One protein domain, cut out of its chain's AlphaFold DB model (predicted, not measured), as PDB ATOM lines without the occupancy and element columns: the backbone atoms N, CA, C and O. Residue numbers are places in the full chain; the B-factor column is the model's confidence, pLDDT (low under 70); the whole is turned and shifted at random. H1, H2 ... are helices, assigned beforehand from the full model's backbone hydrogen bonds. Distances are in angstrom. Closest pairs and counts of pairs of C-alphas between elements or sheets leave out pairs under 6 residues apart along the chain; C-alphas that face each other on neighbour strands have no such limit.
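AT A GLANCE: This is residues 129 to 174, 181 to 203 and 296 to 358 of the 385 residues of an uncharacterized protein of marine metagenome (UniProt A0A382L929). The longest helix, H5, runs through the middle; H3 packs on its residues 300 to 308, H4 crosses its beginning, and H2 packs on H4 and H1 on H2. H6 and H7 touch no helix, and a long loop, residues 327 to 345, joins them. The printed part has 132 residues with seven named helices, H1 to H7 in chain order, and no named strand. It is all helix and compact, with a radius of gyration of the C-alphas of 15.4 A and spans of 48 by 35 by 28 A.

HOW THE PARTS SIT: Start at H1, residues 129 to 134, which touches H2, residues 140 to 147, at a steep tilt of 50 degrees; their closest C-alphas, Gly 129 and Ser 143, are 5.4 A apart. H3 is residues 158 to 164. Look next at H4, residues 183 to 199: its residues 185 to 192 alone touch H2, closest at the C-alphas of Leu 142 and Leu 188, 7.0 A. H5, residues 296 to 315, touches H3 with residues 300 to 308 alone, at a steep tilt of 64 degrees; the closest C-alphas, Ala 158 and Ser 304, are 5.1 A apart. H4 and H5 touch at 69.9 degrees, only just steep, closest at the C-alphas of Gly 193 and Val 299, 5.8 A. H6, residues 323 to 326, touches no helix; H7, residues 346 to 353, is near H5. Every O i to N i+4 pair is within hydrogen-bond range in H1, H2, H3, H4, H5 and H7; H6 is too short for one.

IN THESE COORDINATES: Find C-alpha 129 at (57.740, 6.770, -47.282), where H1 begins. H4 measures 24.5 A and H5 27.8 A; H7 ends at C-alpha 353, (51.476, -12.734, -54.623).

THE WHOLE: The C-alphas of Lys 174 and Glu 355 are farthest apart, 50.2 A. Two cuts leave gaps between C-alphas: 12.4 A from 174 to 181, 21.3 A from 203 to 296. The link from H6 to H7 is long, and pLDDT is under 70 at residues 322 to 333 and 354 to 358.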
ATOM      1  N   GLY A 129      57.048   5.736 -46.524       95.31
ATOM      2  CA  GLY A 129      57.740   6.770 -47.282       95.31
ATOM      3  C   GLY A 129      57.919   6.395 -48.749       95.31
ATOM      4  O   GLY A 129      57.608   7.203 -49.633       95.31
ATOM      5  N   LYS A 130      58.371   5.160 -49.005       95.31
ATOM      6  CA  LYS A 130      58.459   4.575 -50.350       95.31
ATOM      7  C   LYS A 130      57.087   4.531 -51.005       95.31
ATOM      8  O   LYS A 130      56.931   5.087 -52.090       95.31
ATOM      9  N   TRP A 131      56.094   3.981 -50.301       95.94
ATOM     10  CA  TRP A 131      54.720   3.864 -50.793       95.94
ATOM     11  C   TRP A 131      54.163   5.198 -51.282       95.94
ATOM     12  O   TRP A 131      53.609   5.309 -52.377       95.94
ATOM     13  N   ALA A 132      54.351   6.244 -50.480       96.00
ATOM     14  CA  ALA A 132      53.845   7.558 -50.811       96.00
ATOM     15  C   ALA A 132      54.550   8.166 -52.022       96.00
ATOM     16  O   ALA A 132      53.888   8.818 -52.820       96.00
ATOM     17  N   MET A 133      55.856   7.943 -52.199       95.56
ATOM     18  CA  MET A 133      56.592   8.440 -53.370       95.56
ATOM     19  C   MET A 133      56.202   7.747 -54.682       95.56
ATOM     20  O   MET A 133      56.414   8.329 -55.745       95.56
ATOM     21  N   GLU A 134      55.621   6.545 -54.640       94.00
ATOM     22  CA  GLU A 134      55.069   5.903 -55.842       94.00
ATOM     23  C   GLU A 134      53.809   6.598 -56.360       94.00
ATOM     24  O   GLU A 134      53.462   6.490 -57.540       94.00
ATOM     25  N   GLN A 135      53.107   7.318 -55.485       94.19
ATOM     26  CA  GLN A 135      51.880   7.998 -55.856       94.19
ATOM     27  C   GLN A 135      52.204   9.210 -56.734       94.19
ATOM     28  O   GLN A 135      52.962  10.109 -56.354       94.19
ATOM     29  N   CYS A 136      51.589   9.266 -57.916       94.00
ATOM     30  CA  CYS A 136      51.801  10.360 -58.858       94.00
ATOM     31  C   CYS A 136      51.518  11.720 -58.192       94.00
ATOM     32  O   CYS A 136      50.443  11.957 -57.645       94.00
ATOM     33  N   GLY A 137      52.498  12.625 -58.232       93.25
ATOM     34  CA  GLY A 137      52.397  13.952 -57.617       93.25
ATOM     35  C   GLY A 137      52.893  14.039 -56.171       93.25
ATOM     36  O   GLY A 137      52.988  15.149 -55.644       93.25
ATOM     37  N   ILE A 138      53.279  12.937 -55.528       96.69
ATOM     38  CA  ILE A 138      53.911  12.973 -54.205       96.69
ATOM     39  C   ILE A 138      55.426  12.850 -54.361       96.69
ATOM     40  O   ILE A 138      55.964  11.821 -54.749       96.69
ATOM     41  N   GLY A 139      56.132  13.940 -54.058       95.38
ATOM     42  CA  GLY A 139      57.594  13.966 -54.055       95.38
ATOM     43  C   GLY A 139      58.204  13.641 -52.684       95.38
ATOM     44  O   GLY A 139      57.481  13.539 -51.690       95.38
ATOM     45  N   PRO A 140      59.547  13.598 -52.592       96.56
ATOM     46  CA  PRO A 140      60.272  13.256 -51.364       96.56
ATOM     47  C   PRO A 140      59.895  14.093 -50.140       96.56
ATOM     48  O   PRO A 140      59.714  13.567 -49.051       96.56
ATOM     49  N   VAL A 141      59.724  15.405 -50.323       97.06
ATOM     50  CA  VAL A 141      59.370  16.329 -49.234       97.06
ATOM     51  C   VAL A 141      57.945  16.087 -48.745       97.06
ATOM     52  O   VAL A 141      57.694  16.130 -47.545       97.06
ATOM     53  N   LEU A 142      57.005  15.831 -49.665       97.69
ATOM     54  CA  LEU A 142      55.613  15.561 -49.303       97.69
ATOM     55  C   LEU A 142      55.494  14.215 -48.586       97.69
ATOM     56  O   LEU A 142      54.823  14.143 -47.562       97.69
ATOM     57  N   SER A 143      56.195  13.193 -49.083       97.50
ATOM     58  CA  SER A 143      56.287  11.880 -48.441       97.50
ATOM     59  C   SER A 143      56.894  11.978 -47.035       97.50
ATOM     60  O   SER A 143      56.257  11.577 -46.063       97.50
ATOM     61  N   ALA A 144      58.057  12.625 -46.888       97.12
ATOM     62  CA  ALA A 144      58.670  12.858 -45.579       97.12
ATOM     63  C   ALA A 144      57.756  13.666 -44.641       97.12
ATOM     64  O   ALA A 144      57.664  13.361 -43.457       97.12
ATOM     65  N   GLY A 145      57.036  14.662 -45.166       96.88
ATOM     66  CA  GLY A 145      56.055  15.440 -44.412       96.88
ATOM     67  C   GLY A 145      54.876  14.610 -43.892       96.88
ATOM     68  O   GLY A 145      54.384  14.879 -42.798       96.88
ATOM     69  N   LEU A 146      54.421  13.610 -44.653       97.12
ATOM     70  CA  LEU A 146      53.376  12.684 -44.210       97.12
ATOM     71  C   LEU A 146      53.916  11.760 -43.114       97.12
ATOM     72  O   LEU A 146      53.283  11.645 -42.069       97.12
ATOM     73  N   LEU A 147      55.118  11.202 -43.298       95.81
ATOM     74  CA  LEU A 147      55.773  10.335 -42.310       95.81
ATOM     75  C   LEU A 147      55.919  10.984 -40.931       95.81
ATOM     76  O   LEU A 147      55.646  10.355 -39.919       95.81
ATOM     77  N   VAL A 148      56.342  12.249 -40.876       95.56
ATOM     78  CA  VAL A 148      56.610  12.950 -39.602       95.56
ATOM     79  C   VAL A 148      55.344  13.453 -38.902       95.56
ATOM     80  O   VAL A 148      55.420  14.084 -37.843       95.56
ATOM     81  N   HIS A 149      54.181  13.291 -39.528       94.75
ATOM     82  CA  HIS A 149      52.909  13.781 -39.007       94.75
ATOM     83  C   HIS A 149      51.875  12.681 -38.802       94.75
ATOM     84  O   HIS A 149      50.994  12.867 -37.965       94.75
ATOM     85  N   LEU A 150      51.937  11.590 -39.562       95.00
ATOM     86  CA  LEU A 150      50.954  10.519 -39.516       95.00
ATOM     87  C   LEU A 150      51.516   9.330 -38.745       95.00
ATOM     88  O   LEU A 150      52.413   8.640 -39.217       95.00
ATOM     89  N   GLU A 151      50.928   9.080 -37.583       91.12
ATOM     90  CA  GLU A 151      51.240   7.936 -36.733       91.12
ATOM     91  C   GLU A 151      50.029   7.002 -36.712       91.12
ATOM     92  O   GLU A 151      48.938   7.393 -36.290       91.12
ATOM     93  N   ILE A 152      50.209   5.782 -37.222       92.94
ATOM     94  CA  ILE A 152      49.123   4.804 -37.382       92.94
ATOM     95  C   ILE A 152      48.627   4.282 -36.029       92.94
ATOM     96  O   ILE A 152      47.432   4.050 -35.867       92.94
ATOM     97  N   GLU A 153      49.511   4.183 -35.035       91.81
ATOM     98  CA  GLU A 153      49.176   3.782 -33.661       91.81
ATOM     99  C   GLU A 153      48.099   4.679 -33.032       91.81
ATOM    100  O   GLU A 153      47.192   4.197 -32.357       91.81
ATOM    101  N   GLN A 154      48.137   5.985 -33.316       89.81
ATOM    102  CA  GLN A 154      47.174   6.960 -32.794       89.81
ATOM    103  C   GLN A 154      45.904   7.082 -33.655       89.81
ATOM    104  O   GLN A 154      45.019   7.889 -33.357       89.81
ATOM    105  N   ALA A 155      45.805   6.318 -34.746       91.12
ATOM    106  CA  ALA A 155      44.739   6.434 -35.729       91.12
ATOM    107  C   ALA A 155      44.059   5.080 -35.985       91.12
ATOM    108  O   ALA A 155      44.354   4.418 -36.979       91.12
ATOM    109  N   PRO A 156      43.071   4.687 -35.159       88.62
ATOM    110  CA  PRO A 156      42.333   3.438 -35.361       88.62
ATOM    111  C   PRO A 156      41.588   3.378 -36.702       88.62
ATOM    112  O   PRO A 156      41.406   2.309 -37.275       88.62
ATOM    113  N   THR A 157      41.161   4.532 -37.229       89.69
ATOM    114  CA  THR A 157      40.442   4.629 -38.508       89.69
ATOM    115  C   THR A 157      40.964   5.779 -39.366       89.69
ATOM    116  O   THR A 157      41.427   6.794 -38.842       89.69
ATOM    117  N   ALA A 158      40.783   5.693 -40.688       90.12
ATOM    118  CA  ALA A 158      41.103   6.781 -41.622       90.12
ATOM    119  C   ALA A 158      40.423   8.121 -41.256       90.12
ATOM    120  O   ALA A 158      40.976   9.195 -41.498       90.12
ATOM    121  N   GLY A 159      39.252   8.070 -40.608       90.31
ATOM    122  CA  GLY A 159      38.557   9.250 -40.088       90.31
ATOM    123  C   GLY A 159      39.368  10.028 -39.044       90.31
ATOM    124  O   GLY A 159      39.317  11.259 -39.040       90.31
ATOM    125  N   HIS A 160      40.180   9.344 -38.229       91.94
ATOM    126  CA  HIS A 160      41.092   9.993 -37.283       91.94
ATOM    127  C   HIS A 160      42.161  10.804 -38.022       91.94
ATOM    128  O   HIS A 160      42.386  11.966 -37.680       91.94
ATOM    129  N   LEU A 161      42.742  10.252 -39.097       94.25
ATOM    130  CA  LEU A 161      43.695  10.989 -39.935       94.25
ATOM    131  C   LEU A 161      43.032  12.190 -40.617       94.25
ATOM    132  O   LEU A 161      43.610  13.277 -40.653       94.25
ATOM    133  N   TRP A 162      41.802  12.034 -41.119       94.44
ATOM    134  CA  TRP A 162      41.053  13.145 -41.711       94.44
ATOM    135  C   TRP A 162      40.803  14.270 -40.703       94.44
ATOM    136  O   TRP A 162      40.998  15.442 -41.034       94.44
ATOM    137  N   SER A 163      40.386  13.929 -39.483       94.00
ATOM    138  CA  SER A 163      40.132  14.909 -38.425       94.00
ATOM    139  C   SER A 163      41.424  15.609 -38.002       94.00
ATOM    140  O   SER A 163      41.482  16.841 -37.984       94.00
ATOM    141  N   TYR A 164      42.509  14.852 -37.808       95.00
ATOM    142  CA  TYR A 164      43.822  15.393 -37.456       95.00
ATOM    143  C   TYR A 164      44.417  16.305 -38.545       95.00
ATOM    144  O   TYR A 164      45.016  17.338 -38.232       95.00
ATOM    145  N   ALA A 165      44.181  15.993 -39.825       95.25
ATOM    146  CA  ALA A 165      44.536  16.838 -40.970       95.25
ATOM    147  C   ALA A 165      43.592  18.047 -41.172       95.25
ATOM    148  O   ALA A 165      43.834  18.899 -42.031       95.25
ATOM    149  N   GLY A 166      42.519  18.159 -40.381       93.94
ATOM    150  CA  GLY A 166      41.582  19.280 -40.414       93.94
ATOM    151  C   GLY A 166      40.572  19.232 -41.565       93.94
ATOM    152  O   GLY A 166      40.187  20.297 -42.066       93.94
ATOM    153  N   PHE A 167      40.178  18.022 -41.982       92.31
ATOM    154  CA  PHE A 167      39.126  17.734 -42.971       92.31
ATOM    155  C   PHE A 167      37.775  17.339 -42.364       92.31
ATOM    156  O   PHE A 167      36.846  17.027 -43.111       92.31
ATOM    157  N   ASP A 168      37.663  17.345 -41.040       89.38
ATOM    158  CA  ASP A 168      36.408  17.116 -40.331       89.38
ATOM    159  C   ASP A 168      35.560  18.401 -40.338       89.38
ATOM    160  O   ASP A 168      35.992  19.409 -39.770       89.38
ATOM    161  N   PRO A 169      34.392  18.409 -41.008       84.50
ATOM    162  CA  PRO A 169      33.540  19.590 -41.087       84.50
ATOM    163  C   PRO A 169      32.762  19.860 -39.794       84.50
ATOM    164  O   PRO A 169      32.213  20.946 -39.661       84.50
ATOM    165  N   THR A 170      32.694  18.900 -38.866       87.00
ATOM    166  CA  THR A 170      31.915  19.032 -37.625       87.00
ATOM    167  C   THR A 170      32.661  19.809 -36.539       87.00
ATOM    168  O   THR A 170      32.051  20.331 -35.609       87.00
ATOM    169  N   ARG A 171      33.992  19.921 -36.659       85.19
ATOM    170  CA  ARG A 171      34.847  20.624 -35.699       85.19
ATOM    171  C   ARG A 171      35.051  22.076 -36.107       85.19
ATOM    172  O   ARG A 171      35.804  22.378 -37.035       85.19
ATOM    173  N   GLU A 172      34.448  22.983 -35.354       84.50
ATOM    174  CA  GLU A 172      34.702  24.416 -35.477       84.50
ATOM    175  C   GLU A 172      35.826  24.854 -34.527       84.50
ATOM    176  O   GLU A 172      35.900  24.412 -33.386       84.50
ATOM    177  N   TRP A 173      36.727  25.718 -35.003       89.25
ATOM    178  CA  TRP A 173      37.783  26.308 -34.172       89.25
ATOM    179  C   TRP A 173      37.344  27.699 -33.714       89.25
ATOM    180  O   TRP A 173      37.379  28.644 -34.509       89.25
ATOM    181  N   LYS A 174      36.920  27.831 -32.450       90.19
ATOM    182  CA  LYS A 174      36.511  29.124 -31.884       90.19
ATOM    183  C   LYS A 174      37.731  29.929 -31.423       90.19
ATOM    184  O   LYS A 174      38.803  29.395 -31.133       90.19
ATOM    185  N   PHE A 181      43.048  20.588 -34.898       94.06
ATOM    186  CA  PHE A 181      43.776  19.882 -35.955       94.06
ATOM    187  C   PHE A 181      45.228  20.370 -36.059       94.06
ATOM    188  O   PHE A 181      45.571  21.479 -35.630       94.06
ATOM    189  N   ASN A 182      46.084  19.582 -36.708       94.19
ATOM    190  CA  ASN A 182      47.462  19.968 -36.982       94.19
ATOM    191  C   ASN A 182      47.536  20.885 -38.216       94.19
ATOM    192  O   ASN A 182      47.277  20.476 -39.346       94.19
ATOM    193  N   ALA A 183      47.912  22.150 -38.012       94.00
ATOM    194  CA  ALA A 183      47.962  23.119 -39.107       94.00
ATOM    195  C   ALA A 183      49.082  22.866 -40.120       94.00
ATOM    196  O   ALA A 183      48.892  23.176 -41.294       94.00
ATOM    197  N   LYS A 184      50.220  22.300 -39.701       94.44
ATOM    198  CA  LYS A 184      51.314  21.973 -40.625       94.44
ATOM    199  C   LYS A 184      50.887  20.851 -41.564       94.44
ATOM    200  O   LYS A 184      51.011  21.002 -42.777       94.44
ATOM    201  N   LEU A 185      50.263  19.809 -41.014       96.12
ATOM    202  CA  LEU A 185      49.668  18.731 -41.800       96.12
ATOM    203  C   LEU A 185      48.563  19.251 -42.729       96.12
ATOM    204  O   LEU A 185      48.555  18.915 -43.906       96.12
ATOM    205  N   LYS A 186      47.679  20.140 -42.259       96.00
ATOM    206  CA  LYS A 186      46.646  20.747 -43.119       96.00
ATOM    207  C   LYS A 186      47.243  21.503 -44.311       96.00
ATOM    208  O   LYS A 186      46.755  21.369 -45.434       96.00
ATOM    209  N   THR A 187      48.310  22.271 -44.087       96.06
ATOM    210  CA  THR A 187      49.044  22.967 -45.156       96.06
ATOM    211  C   THR A 187      49.743  21.983 -46.094       96.06
ATOM    212  O   THR A 187      49.691  22.159 -47.310       96.06
ATOM    213  N   LEU A 188      50.349  20.920 -45.564       97.12
ATOM    214  CA  LEU A 188      50.951  19.857 -46.368       97.12
ATOM    215  C   LEU A 188      49.906  19.197 -47.278       97.12
ATOM    216  O   LEU A 188      50.104  19.095 -48.486       97.12
ATOM    217  N   CYS A 189      48.755  18.835 -46.719       97.56
ATOM    218  CA  CYS A 189      47.621  18.276 -47.442       97.56
ATOM    219  C   CYS A 189      47.083  19.229 -48.522       97.56
ATOM    220  O   CYS A 189      46.683  18.781 -49.596       97.56
ATOM    221  N   PHE A 190      47.111  20.545 -48.288       96.75
ATOM    222  CA  PHE A 190      46.814  21.531 -49.329       96.75
ATOM    223  C   PHE A 190      47.818  21.450 -50.491       96.75
ATOM    224  O   PHE A 190      47.388  21.351 -51.640       96.75
ATOM    225  N   LYS A 191      49.130  21.415 -50.201       96.94
ATOM    226  CA  LYS A 191      50.193  21.284 -51.219       96.94
ATOM    227  C   LYS A 191      50.067  19.978 -52.012       96.94
ATOM    228  O   LYS A 191      50.205  19.990 -53.233       96.94
ATOM    229  N   ILE A 192      49.741  18.871 -51.340       97.69
ATOM    230  CA  ILE A 192      49.462  17.572 -51.976       97.69
ATOM    231  C   ILE A 192      48.294  17.699 -52.956       97.69
ATOM    232  O   ILE A 192      48.417  17.331 -54.122       97.69
ATOM    233  N   GLY A 193      47.178  18.282 -52.513       96.75
ATOM    234  CA  GLY A 193      46.018  18.477 -53.373       96.75
ATOM    235  C   GLY A 193      46.319  19.351 -54.595       96.75
ATOM    236  O   GLY A 193      45.813  19.082 -55.680       96.75
ATOM    237  N   GLU A 194      47.140  20.396 -54.452       96.56
ATOM    238  CA  GLU A 194      47.597  21.192 -55.601       96.56
ATOM    239  C   GLU A 194      48.471  20.389 -56.558       96.56
ATOM    240  O   GLU A 194      48.353  20.554 -57.772       96.56
ATOM    241  N   SER A 195      49.324  19.516 -56.024       96.38
ATOM    242  CA  SER A 195      50.151  18.629 -56.832       96.38
ATOM    243  C   SER A 195      49.292  17.706 -57.695       96.38
ATOM    244  O   SER A 195      49.475  17.683 -58.909       96.38
ATOM    245  N   PHE A 196      48.275  17.056 -57.116       96.31
ATOM    246  CA  PHE A 196      47.333  16.198 -57.852       96.31
ATOM    247  C   PHE A 196      46.645  16.922 -59.008       96.31
ATOM    248  O   PHE A 196      46.572  16.406 -60.119       96.31
ATOM    249  N   VAL A 197      46.220  18.169 -58.795       95.19
ATOM    250  CA  VAL A 197      45.613  18.981 -59.860       95.19
ATOM    251  C   VAL A 197      46.611  19.269 -60.989       95.19
ATOM    252  O   VAL A 197      46.219  19.305 -62.153       95.19
ATOM    253  N   LYS A 198      47.893  19.473 -60.672       94.12
ATOM    254  CA  LYS A 198      48.941  19.749 -61.668       94.12
ATOM    255  C   LYS A 198      49.351  18.505 -62.457       94.12
ATOM    256  O   LYS A 198      49.758  18.639 -63.606       94.12
ATOM    257  N   VAL A 199      49.251  17.314 -61.865       93.75
ATOM    258  CA  VAL A 199      49.684  16.055 -62.500       93.75
ATOM    259  C   VAL A 199      48.553  15.234 -63.121       93.75
ATOM    260  O   VAL A 199      48.843  14.214 -63.739       93.75
ATOM    261  N   LYS A 200      47.297  15.694 -63.036       90.69
ATOM    262  CA  LYS A 200      46.100  14.974 -63.519       90.69
ATOM    263  C   LYS A 200      46.133  14.525 -64.986       90.69
ATOM    264  O   LYS A 200      45.466  13.571 -65.351       90.69
ATOM    265  N   GLY A 201      46.931  15.184 -65.828       88.94
ATOM    266  CA  GLY A 201      47.112  14.796 -67.232       88.94
ATOM    267  C   GLY A 201      48.023  13.580 -67.454       88.94
ATOM    268  O   GLY A 201      48.219  13.172 -68.593       88.94
ATOM    269  N   ARG A 202      48.633  13.015 -66.404       89.12
ATOM    270  CA  ARG A 202      49.547  11.868 -66.518       89.12
ATOM    271  C   ARG A 202      48.773  10.552 -66.453       89.12
ATOM    272  O   ARG A 202      47.949  10.361 -65.568       89.12
ATOM    273  N   GLY A 203      49.097   9.592 -67.324       83.12
ATOM    274  CA  GLY A 203      48.359   8.322 -67.419       83.12
ATOM    275  C   GLY A 203      48.317   7.494 -66.123       83.12
ATOM    276  O   GLY A 203      47.289   6.889 -65.818       83.12
ATOM    277  N   ARG A 296      40.075  18.616 -51.786       95.06
ATOM    278  CA  ARG A 296      40.042  18.039 -50.429       95.06
ATOM    279  C   ARG A 296      39.622  16.573 -50.455       95.06
ATOM    280  O   ARG A 296      40.201  15.777 -49.729       95.06
ATOM    281  N   TYR A 297      38.653  16.215 -51.294       94.81
ATOM    282  CA  TYR A 297      38.207  14.833 -51.443       94.81
ATOM    283  C   TYR A 297      39.329  13.912 -51.937       94.81
ATOM    284  O   TYR A 297      39.573  12.885 -51.313       94.81
ATOM    285  N   ALA A 298      40.072  14.308 -52.975       95.44
ATOM    286  CA  ALA A 298      41.216  13.530 -53.462       95.44
ATOM    287  C   ALA A 298      42.279  13.306 -52.370       95.44
ATOM    288  O   ALA A 298      42.781  12.199 -52.205       95.44
ATOM    289  N   VAL A 299      42.561  14.328 -51.555       96.81
ATOM    290  CA  VAL A 299      43.494  14.194 -50.424       96.81
ATOM    291  C   VAL A 299      42.937  13.288 -49.322       96.81
ATOM    292  O   VAL A 299      43.688  12.513 -48.741       96.81
ATOM    293  N   LYS A 300      41.625  13.322 -49.042       95.06
ATOM    294  CA  LYS A 300      41.000  12.364 -48.115       95.06
ATOM    295  C   LYS A 300      41.166  10.925 -48.599       95.06
ATOM    296  O   LYS A 300      41.413  10.051 -47.772       95.06
ATOM    297  N   MET A 301      41.045  10.682 -49.906       94.69
ATOM    298  CA  MET A 301      41.278   9.351 -50.476       94.69
ATOM    299  C   MET A 301      42.731   8.920 -50.275       94.69
ATOM    300  O   MET A 301      42.949   7.845 -49.734       94.69
ATOM    301  N   LEU A 302      43.707   9.795 -50.544       95.62
ATOM    302  CA  LEU A 302      45.116   9.507 -50.236       95.62
ATOM    303  C   LEU A 302      45.331   9.147 -48.760       95.62
ATOM    304  O   LEU A 302      46.024   8.185 -48.461       95.62
ATOM    305  N   LEU A 303      44.760   9.917 -47.829       95.75
ATOM    306  CA  LEU A 303      44.910   9.637 -46.397       95.75
ATOM    307  C   LEU A 303      44.237   8.323 -45.979       95.75
ATOM    308  O   LEU A 303      44.649   7.720 -44.994       95.75
ATOM    309  N   SER A 304      43.207   7.889 -46.707       93.56
ATOM    310  CA  SER A 304      42.550   6.599 -46.465       93.56
ATOM    311  C   SER A 304      43.435   5.451 -46.918       93.56
ATOM    312  O   SER A 304      43.609   4.496 -46.174       93.56
ATOM    313  N   ASP A 305      44.052   5.588 -48.087       93.62
ATOM    314  CA  ASP A 305      45.010   4.609 -48.591       93.62
ATOM    315  C   ASP A 305      46.263   4.538 -47.730       93.62
ATOM    316  O   ASP A 305      46.744   3.452 -47.424       93.62
ATOM    317  N   TRP A 306      46.766   5.697 -47.297       94.88
ATOM    318  CA  TRP A 306      47.869   5.768 -46.348       94.88
ATOM    319  C   TRP A 306      47.517   5.021 -45.061       94.88
ATOM    320  O   TRP A 306      48.339   4.276 -44.539       94.88
ATOM    321  N   HIS A 307      46.301   5.223 -44.540       94.81
ATOM    322  CA  HIS A 307      45.830   4.504 -43.358       94.81
ATOM    323  C   HIS A 307      45.770   3.001 -43.608       94.81
ATOM    324  O   HIS A 307      46.260   2.247 -42.785       94.81
ATOM    325  N   GLU A 308      45.227   2.569 -44.742       92.06
ATOM    326  CA  GLU A 308      45.106   1.156 -45.099       92.06
ATOM    327  C   GLU A 308      46.456   0.450 -45.186       92.06
ATOM    328  O   GLU A 308      46.666  -0.543 -44.493       92.06
ATOM    329  N   ILE A 309      47.379   0.994 -45.976       93.44
ATOM    330  CA  ILE A 309      48.707   0.408 -46.163       93.44
ATOM    331  C   ILE A 309      49.528   0.507 -44.878       93.44
ATOM    332  O   ILE A 309      50.174  -0.460 -44.491       93.44
ATOM    333  N   GLY A 310      49.450   1.632 -44.162       94.00
ATOM    334  CA  GLY A 310      50.160   1.805 -42.896       94.00
ATOM    335  C   GLY A 310      49.632   0.907 -41.780       94.00
ATOM    336  O   GLY A 310      50.410   0.432 -40.961       94.00
ATOM    337  N   TYR A 311      48.324   0.641 -41.752       93.69
ATOM    338  CA  TYR A 311      47.717  -0.281 -40.795       93.69
ATOM    339  C   TYR A 311      48.144  -1.721 -41.070       93.69
ATOM    340  O   TYR A 311      48.543  -2.419 -40.142       93.69
ATOM    341  N   GLN A 312      48.124  -2.136 -42.338       91.94
ATOM    342  CA  GLN A 312      48.619  -3.448 -42.748       91.94
ATOM    343  C   GLN A 312      50.109  -3.613 -42.454       91.94
ATOM    344  O   GLN A 312      50.512  -4.635 -41.914       91.94
ATOM    345  N   ASP A 313      50.924  -2.595 -42.730       92.38
ATOM    346  CA  ASP A 313      52.360  -2.653 -42.463       92.38
ATOM    347  C   ASP A 313      52.672  -2.760 -40.964       92.38
ATOM    348  O   ASP A 313      53.550  -3.525 -40.568       92.38
ATOM    349  N   HIS A 314      51.939  -2.021 -40.128       92.50
ATOM    350  CA  HIS A 314      52.185  -1.966 -38.690       92.50
ATOM    351  C   HIS A 314      51.601  -3.167 -37.931       92.50
ATOM    352  O   HIS A 314      52.273  -3.740 -37.080       92.50
ATOM    353  N   TYR A 315      50.359  -3.558 -38.232       91.62
ATOM    354  CA  TYR A 315      49.644  -4.615 -37.506       91.62
ATOM    355  C   TYR A 315      49.637  -5.970 -38.220       91.62
ATOM    356  O   TYR A 315      49.095  -6.923 -37.664       91.62
ATOM    357  N   LYS A 316      50.185  -6.055 -39.441       90.62
ATOM    358  CA  LYS A 316      50.209  -7.271 -40.277       90.62
ATOM    359  C   LYS A 316      48.827  -7.903 -40.461       90.62
ATOM    360  O   LYS A 316      48.675  -9.120 -40.474       90.62
ATOM    361  N   LYS A 317      47.802  -7.056 -40.572       87.19
ATOM    362  CA  LYS A 317      46.406  -7.456 -40.770       87.19
ATOM    363  C   LYS A 317      45.634  -6.384 -41.524       87.19
ATOM    364  O   LYS A 317      45.990  -5.202 -41.483       87.19
ATOM    365  N   GLU A 318      44.540  -6.780 -42.164       82.75
ATOM    366  CA  GLU A 318      43.649  -5.824 -42.814       82.75
ATOM    367  C   GLU A 318      43.047  -4.837 -41.801       82.75
ATOM    368  O   GLU A 318      42.803  -5.152 -40.632       82.75
ATOM    369  N   ARG A 319      42.818  -3.597 -42.249       80.81
ATOM    370  CA  ARG A 319      42.213  -2.577 -41.388       80.81
ATOM    371  C   ARG A 319      40.759  -2.934 -41.066       80.81
ATOM    372  O   ARG A 319      40.031  -3.365 -41.961       80.81
ATOM    373  N   PRO A 320      40.278  -2.643 -39.847       76.81
ATOM    374  CA  PRO A 320      38.865  -2.788 -39.538       76.81
ATOM    375  C   PRO A 320      38.047  -1.825 -40.408       76.81
ATOM    376  O   PRO A 320      38.293  -0.611 -40.450       76.81
ATOM    377  N   LEU A 321      37.070  -2.367 -41.133       71.88
ATOM    378  CA  LEU A 321      36.127  -1.560 -41.898       71.88
ATOM    379  C   LEU A 321      35.111  -0.904 -40.943       71.88
ATOM    380  O   LEU A 321      34.701  -1.524 -39.962       71.88
ATOM    381  N   PRO A 322      34.678   0.348 -41.199       66.94
ATOM    382  CA  PRO A 322      33.619   0.974 -40.408       66.94
ATOM    383  C   PRO A 322      32.352   0.113 -40.397       66.94
ATOM    384  O   PRO A 322      32.004  -0.457 -41.430       66.94
ATOM    385  N   PHE A 323      31.621   0.083 -39.276       56.81
ATOM    386  CA  PHE A 323      30.404  -0.730 -39.119       56.81
ATOM    387  C   PHE A 323      29.419  -0.630 -40.306       56.81
ATOM    388  O   PHE A 323      29.008  -1.680 -40.797       56.81
ATOM    389  N   PRO A 324      29.115   0.562 -40.868       56.94
ATOM    390  CA  PRO A 324      28.210   0.670 -42.018       56.94
ATOM    391  C   PRO A 324      28.715  -0.008 -43.302       56.94
ATOM    392  O   PRO A 324      27.930  -0.379 -44.165       56.94
ATOM    393  N   VAL A 325      30.028  -0.162 -43.443       60.62
ATOM    394  CA  VAL A 325      30.657  -0.829 -44.588       60.62
ATOM    395  C   VAL A 325      30.777  -2.329 -44.331       60.62
ATOM    396  O   VAL A 325      30.515  -3.123 -45.225       60.62
ATOM    397  N   ALA A 326      31.152  -2.710 -43.108       59.06
ATOM    398  CA  ALA A 326      31.341  -4.103 -42.715       59.06
ATOM    399  C   ALA A 326      30.020  -4.881 -42.569       59.06
ATOM    400  O   ALA A 326      29.979  -6.057 -42.903       59.06
ATOM    401  N   HIS A 327      28.949  -4.233 -42.094       50.53
ATOM    402  CA  HIS A 327      27.706  -4.912 -41.698       50.53
ATOM    403  C   HIS A 327      26.461  -4.427 -42.455       50.53
ATOM    404  O   HIS A 327      25.512  -5.188 -42.595       50.53
ATOM    405  N   LEU A 328      26.439  -3.181 -42.957       51.75
ATOM    406  CA  LEU A 328      25.250  -2.596 -43.613       51.75
ATOM    407  C   LEU A 328      25.331  -2.575 -45.151       51.75
ATOM    408  O   LEU A 328      24.488  -1.962 -45.800       51.75
ATOM    409  N   GLY A 329      26.345  -3.207 -45.753       45.34
ATOM    410  CA  GLY A 329      26.456  -3.343 -47.212       45.34
ATOM    411  C   GLY A 329      26.608  -2.024 -47.985       45.34
ATOM    412  O   GLY A 329      26.418  -1.999 -49.202       45.34
ATOM    413  N   HIS A 330      26.944  -0.909 -47.322       44.34
ATOM    414  CA  HIS A 330      27.163   0.365 -48.007       44.34
ATOM    415  C   HIS A 330      28.450   0.319 -48.857       44.34
ATOM    416  O   HIS A 330      29.554   0.124 -48.346       44.34
ATOM    417  N   ALA A 331      28.280   0.492 -50.173       54.97
ATOM    418  CA  ALA A 331      29.249   0.136 -51.212       54.97
ATOM    419  C   ALA A 331      30.389   1.148 -51.485       54.97
ATOM    420  O   ALA A 331      30.291   2.345 -51.212       54.97
ATOM    421  N   HIS A 332      31.424   0.604 -52.150       50.62
ATOM    422  CA  HIS A 332      32.662   1.191 -52.698       50.62
ATOM    423  C   HIS A 332      33.767   1.551 -51.695       50.62
ATOM    424  O   HIS A 332      34.183   2.704 -51.572       50.62
ATOM    425  N   VAL A 333      34.343   0.530 -51.050       60.03
ATOM    426  CA  VAL A 333      35.690   0.652 -50.475       60.03
ATOM    427  C   VAL A 333      36.702   0.539 -51.605       60.03
ATOM    428  O   VAL A 333      36.929  -0.538 -52.151       60.03
ATOM    429  N   ARG A 334      37.314   1.661 -51.973       73.75
ATOM    430  CA  ARG A 334      38.506   1.617 -52.815       73.75
ATOM    431  C   ARG A 334      39.637   0.982 -52.003       73.75
ATOM    432  O   ARG A 334      39.960   1.503 -50.940       73.75
ATOM    433  N   LYS A 335      40.219  -0.106 -52.514       81.75
ATOM    434  CA  LYS A 335      41.468  -0.663 -51.983       81.75
ATOM    435  C   LYS A 335      42.639   0.233 -52.371       81.75
ATOM    436  O   LYS A 335      42.664   0.788 -53.478       81.75
ATOM    437  N   ALA A 336      43.585   0.387 -51.457       85.00
ATOM    438  CA  ALA A 336      44.793   1.148 -51.713       85.00
ATOM    439  C   ALA A 336      45.645   0.470 -52.796       85.00
ATOM    440  O   ALA A 336      45.613  -0.748 -52.973       85.00
ATOM    441  N   ALA A 337      46.422   1.264 -53.537       84.94
ATOM    442  CA  ALA A 337      47.406   0.700 -54.453       84.94
ATOM    443  C   ALA A 337      48.485  -0.026 -53.639       84.94
ATOM    444  O   ALA A 337      49.129   0.599 -52.792       84.94
ATOM    445  N   LEU A 338      48.673  -1.320 -53.901       88.19
ATOM    446  CA  LEU A 338      49.727  -2.107 -53.269       88.19
ATOM    447  C   LEU A 338      51.119  -1.592 -53.683       88.19
ATOM    448  O   LEU A 338      51.252  -1.021 -54.775       88.19
ATOM    449  N   PRO A 339      52.144  -1.783 -52.831       87.25
ATOM    450  CA  PRO A 339      53.537  -1.538 -53.192       87.25
ATOM    451  C   PRO A 339      53.912  -2.229 -54.506       87.25
ATOM    452  O   PRO A 339      53.570  -3.392 -54.710       87.25
ATOM    453  N   LYS A 340      54.635  -1.532 -55.387       86.94
ATOM    454  CA  LYS A 340      55.122  -2.116 -56.653       86.94
ATOM    455  C   LYS A 340      56.579  -2.573 -56.600       86.94
ATOM    456  O   LYS A 340      57.096  -3.052 -57.607       86.94
ATOM    457  N   TRP A 341      57.255  -2.384 -55.469       84.44
ATOM    458  CA  TRP A 341      58.634  -2.819 -55.260       84.44
ATOM    459  C   TRP A 341      58.684  -4.134 -54.483       84.44
ATOM    460  O   TRP A 341      57.782  -4.447 -53.712       84.44
ATOM    461  N   GLU A 342      59.780  -4.868 -54.653       80.00
ATOM    462  CA  GLU A 342      60.046  -6.092 -53.899       80.00
ATOM    463  C   GLU A 342      60.222  -5.782 -52.409       80.00
ATOM    464  O   GLU A 342      61.054  -4.961 -52.002       80.00
ATOM    465  N   THR A 343      59.409  -6.431 -51.586       80.56
ATOM    466  CA  THR A 343      59.455  -6.327 -50.131       80.56
ATOM    467  C   THR A 343      60.122  -7.569 -49.562       80.56
ATOM    468  O   THR A 343      59.698  -8.666 -49.885       80.56
ATOM    469  N   ASN A 344      61.086  -7.409 -48.654       81.44
ATOM    470  CA  ASN A 344      61.676  -8.535 -47.908       81.44
ATOM    471  C   ASN A 344      60.824  -8.944 -46.688       81.44
ATOM    472  O   ASN A 344      61.335  -9.542 -45.743       81.44
ATOM    473  N   ASP A 345      59.571  -8.499 -46.640       84.94
ATOM    474  CA  ASP A 345      58.650  -8.765 -45.543       84.94
ATOM    475  C   ASP A 345      57.684  -9.866 -46.002       84.94
ATOM    476  O   ASP A 345      56.942  -9.615 -46.958       84.94
ATOM    477  N   PRO A 346      57.675 -11.046 -45.352       86.75
ATOM    478  CA  PRO A 346      56.834 -12.169 -45.758       86.75
ATOM    479  C   PRO A 346      55.357 -11.792 -45.901       86.75
ATOM    480  O   PRO A 346      54.720 -12.182 -46.872       86.75
ATOM    481  N   TYR A 347      54.837 -10.942 -45.007       87.06
ATOM    482  CA  TYR A 347      53.447 -10.490 -45.078       87.06
ATOM    483  C   TYR A 347      53.153  -9.787 -46.408       87.06
ATOM    484  O   TYR A 347      52.136 -10.039 -47.050       87.06
ATOM    485  N   TRP A 348      54.046  -8.893 -46.836       88.19
ATOM    486  CA  TRP A 348      53.858  -8.152 -48.079       88.19
ATOM    487  C   TRP A 348      54.134  -9.012 -49.310       88.19
ATOM    488  O   TRP A 348      53.469  -8.812 -50.325       88.19
ATOM    489  N   GLU A 349      55.040  -9.989 -49.229       86.44
ATOM    490  CA  GLU A 349      55.206 -10.978 -50.295       86.44
ATOM    491  C   GLU A 349      53.914 -11.763 -50.541       86.44
ATOM    492  O   GLU A 349      53.501 -11.880 -51.695       86.44
ATOM    493  N   ASP A 350      53.255 -12.231 -49.482       85.38
ATOM    494  CA  ASP A 350      52.008 -12.999 -49.571       85.38
ATOM    495  C   ASP A 350      50.863 -12.131 -50.114       85.38
ATOM    496  O   ASP A 350      50.185 -12.498 -51.081       85.38
ATOM    497  N   VAL A 351      50.709 -10.916 -49.569       84.69
ATOM    498  CA  VAL A 351      49.699  -9.941 -50.015       84.69
ATOM    499  C   VAL A 351      49.884  -9.565 -51.490       84.69
ATOM    500  O   VAL A 351      48.894  -9.429 -52.213       84.69
ATOM    501  N   ILE A 352      51.126  -9.403 -51.962       84.88
ATOM    502  CA  ILE A 352      51.426  -9.063 -53.363       84.88
ATOM    503  C   ILE A 352      51.240 -10.276 -54.286       84.88
ATOM    504  O   ILE A 352      50.704 -10.117 -55.384       84.88
ATOM    505  N   LYS A 353      51.652 -11.481 -53.862       81.56
ATOM    506  CA  LYS A 353      51.476 -12.734 -54.623       81.56
ATOM    507  C   LYS A 353      50.011 -13.182 -54.689       81.56
ATOM    508  O   LYS A 353      49.667 -14.005 -55.533       81.56
ATOM    509  N   GLY A 354      49.137 -12.596 -53.869       69.50
ATOM    510  CA  GLY A 354      47.701 -12.861 -53.882       69.50
ATOM    511  C   GLY A 354      47.308 -14.140 -53.145       69.50
ATOM    512  O   GLY A 354      46.161 -14.573 -53.260       69.50
ATOM    513  N   GLU A 355      48.222 -14.727 -52.366       45.88
ATOM    514  CA  GLU A 355      47.857 -15.747 -51.393       45.88
ATOM    515  C   GLU A 355      47.161 -15.028 -50.241       45.88
ATOM    516  O   GLU A 355      47.781 -14.423 -49.369       45.88
ATOM    517  N   ALA A 356      45.829 -15.016 -50.298       40.56
ATOM    518  CA  ALA A 356      44.999 -14.561 -49.202       40.56
ATOM    519  C   ALA A 356      45.486 -15.251 -47.925       40.56
ATOM    520  O   ALA A 356      45.381 -16.475 -47.804       40.56
ATOM    521  N   ILE A 357      46.015 -14.458 -46.992       42.12
ATOM    522  CA  ILE A 357      46.250 -14.877 -45.618       42.12
ATOM    523  C   ILE A 357      44.911 -15.432 -45.137       42.12
ATOM    524  O   ILE A 357      43.961 -14.689 -44.889       42.12
ATOM    525  N   LYS A 358      44.812 -16.763 -45.099       32.47
ATOM    526  CA  LYS A 358      43.730 -17.452 -44.415       32.47
ATOM    527  C   LYS A 358      43.835 -17.001 -42.973       32.47
ATOM    528  O   LYS A 358      44.859 -17.230 -42.329       32.47
TER     529      LYS A 358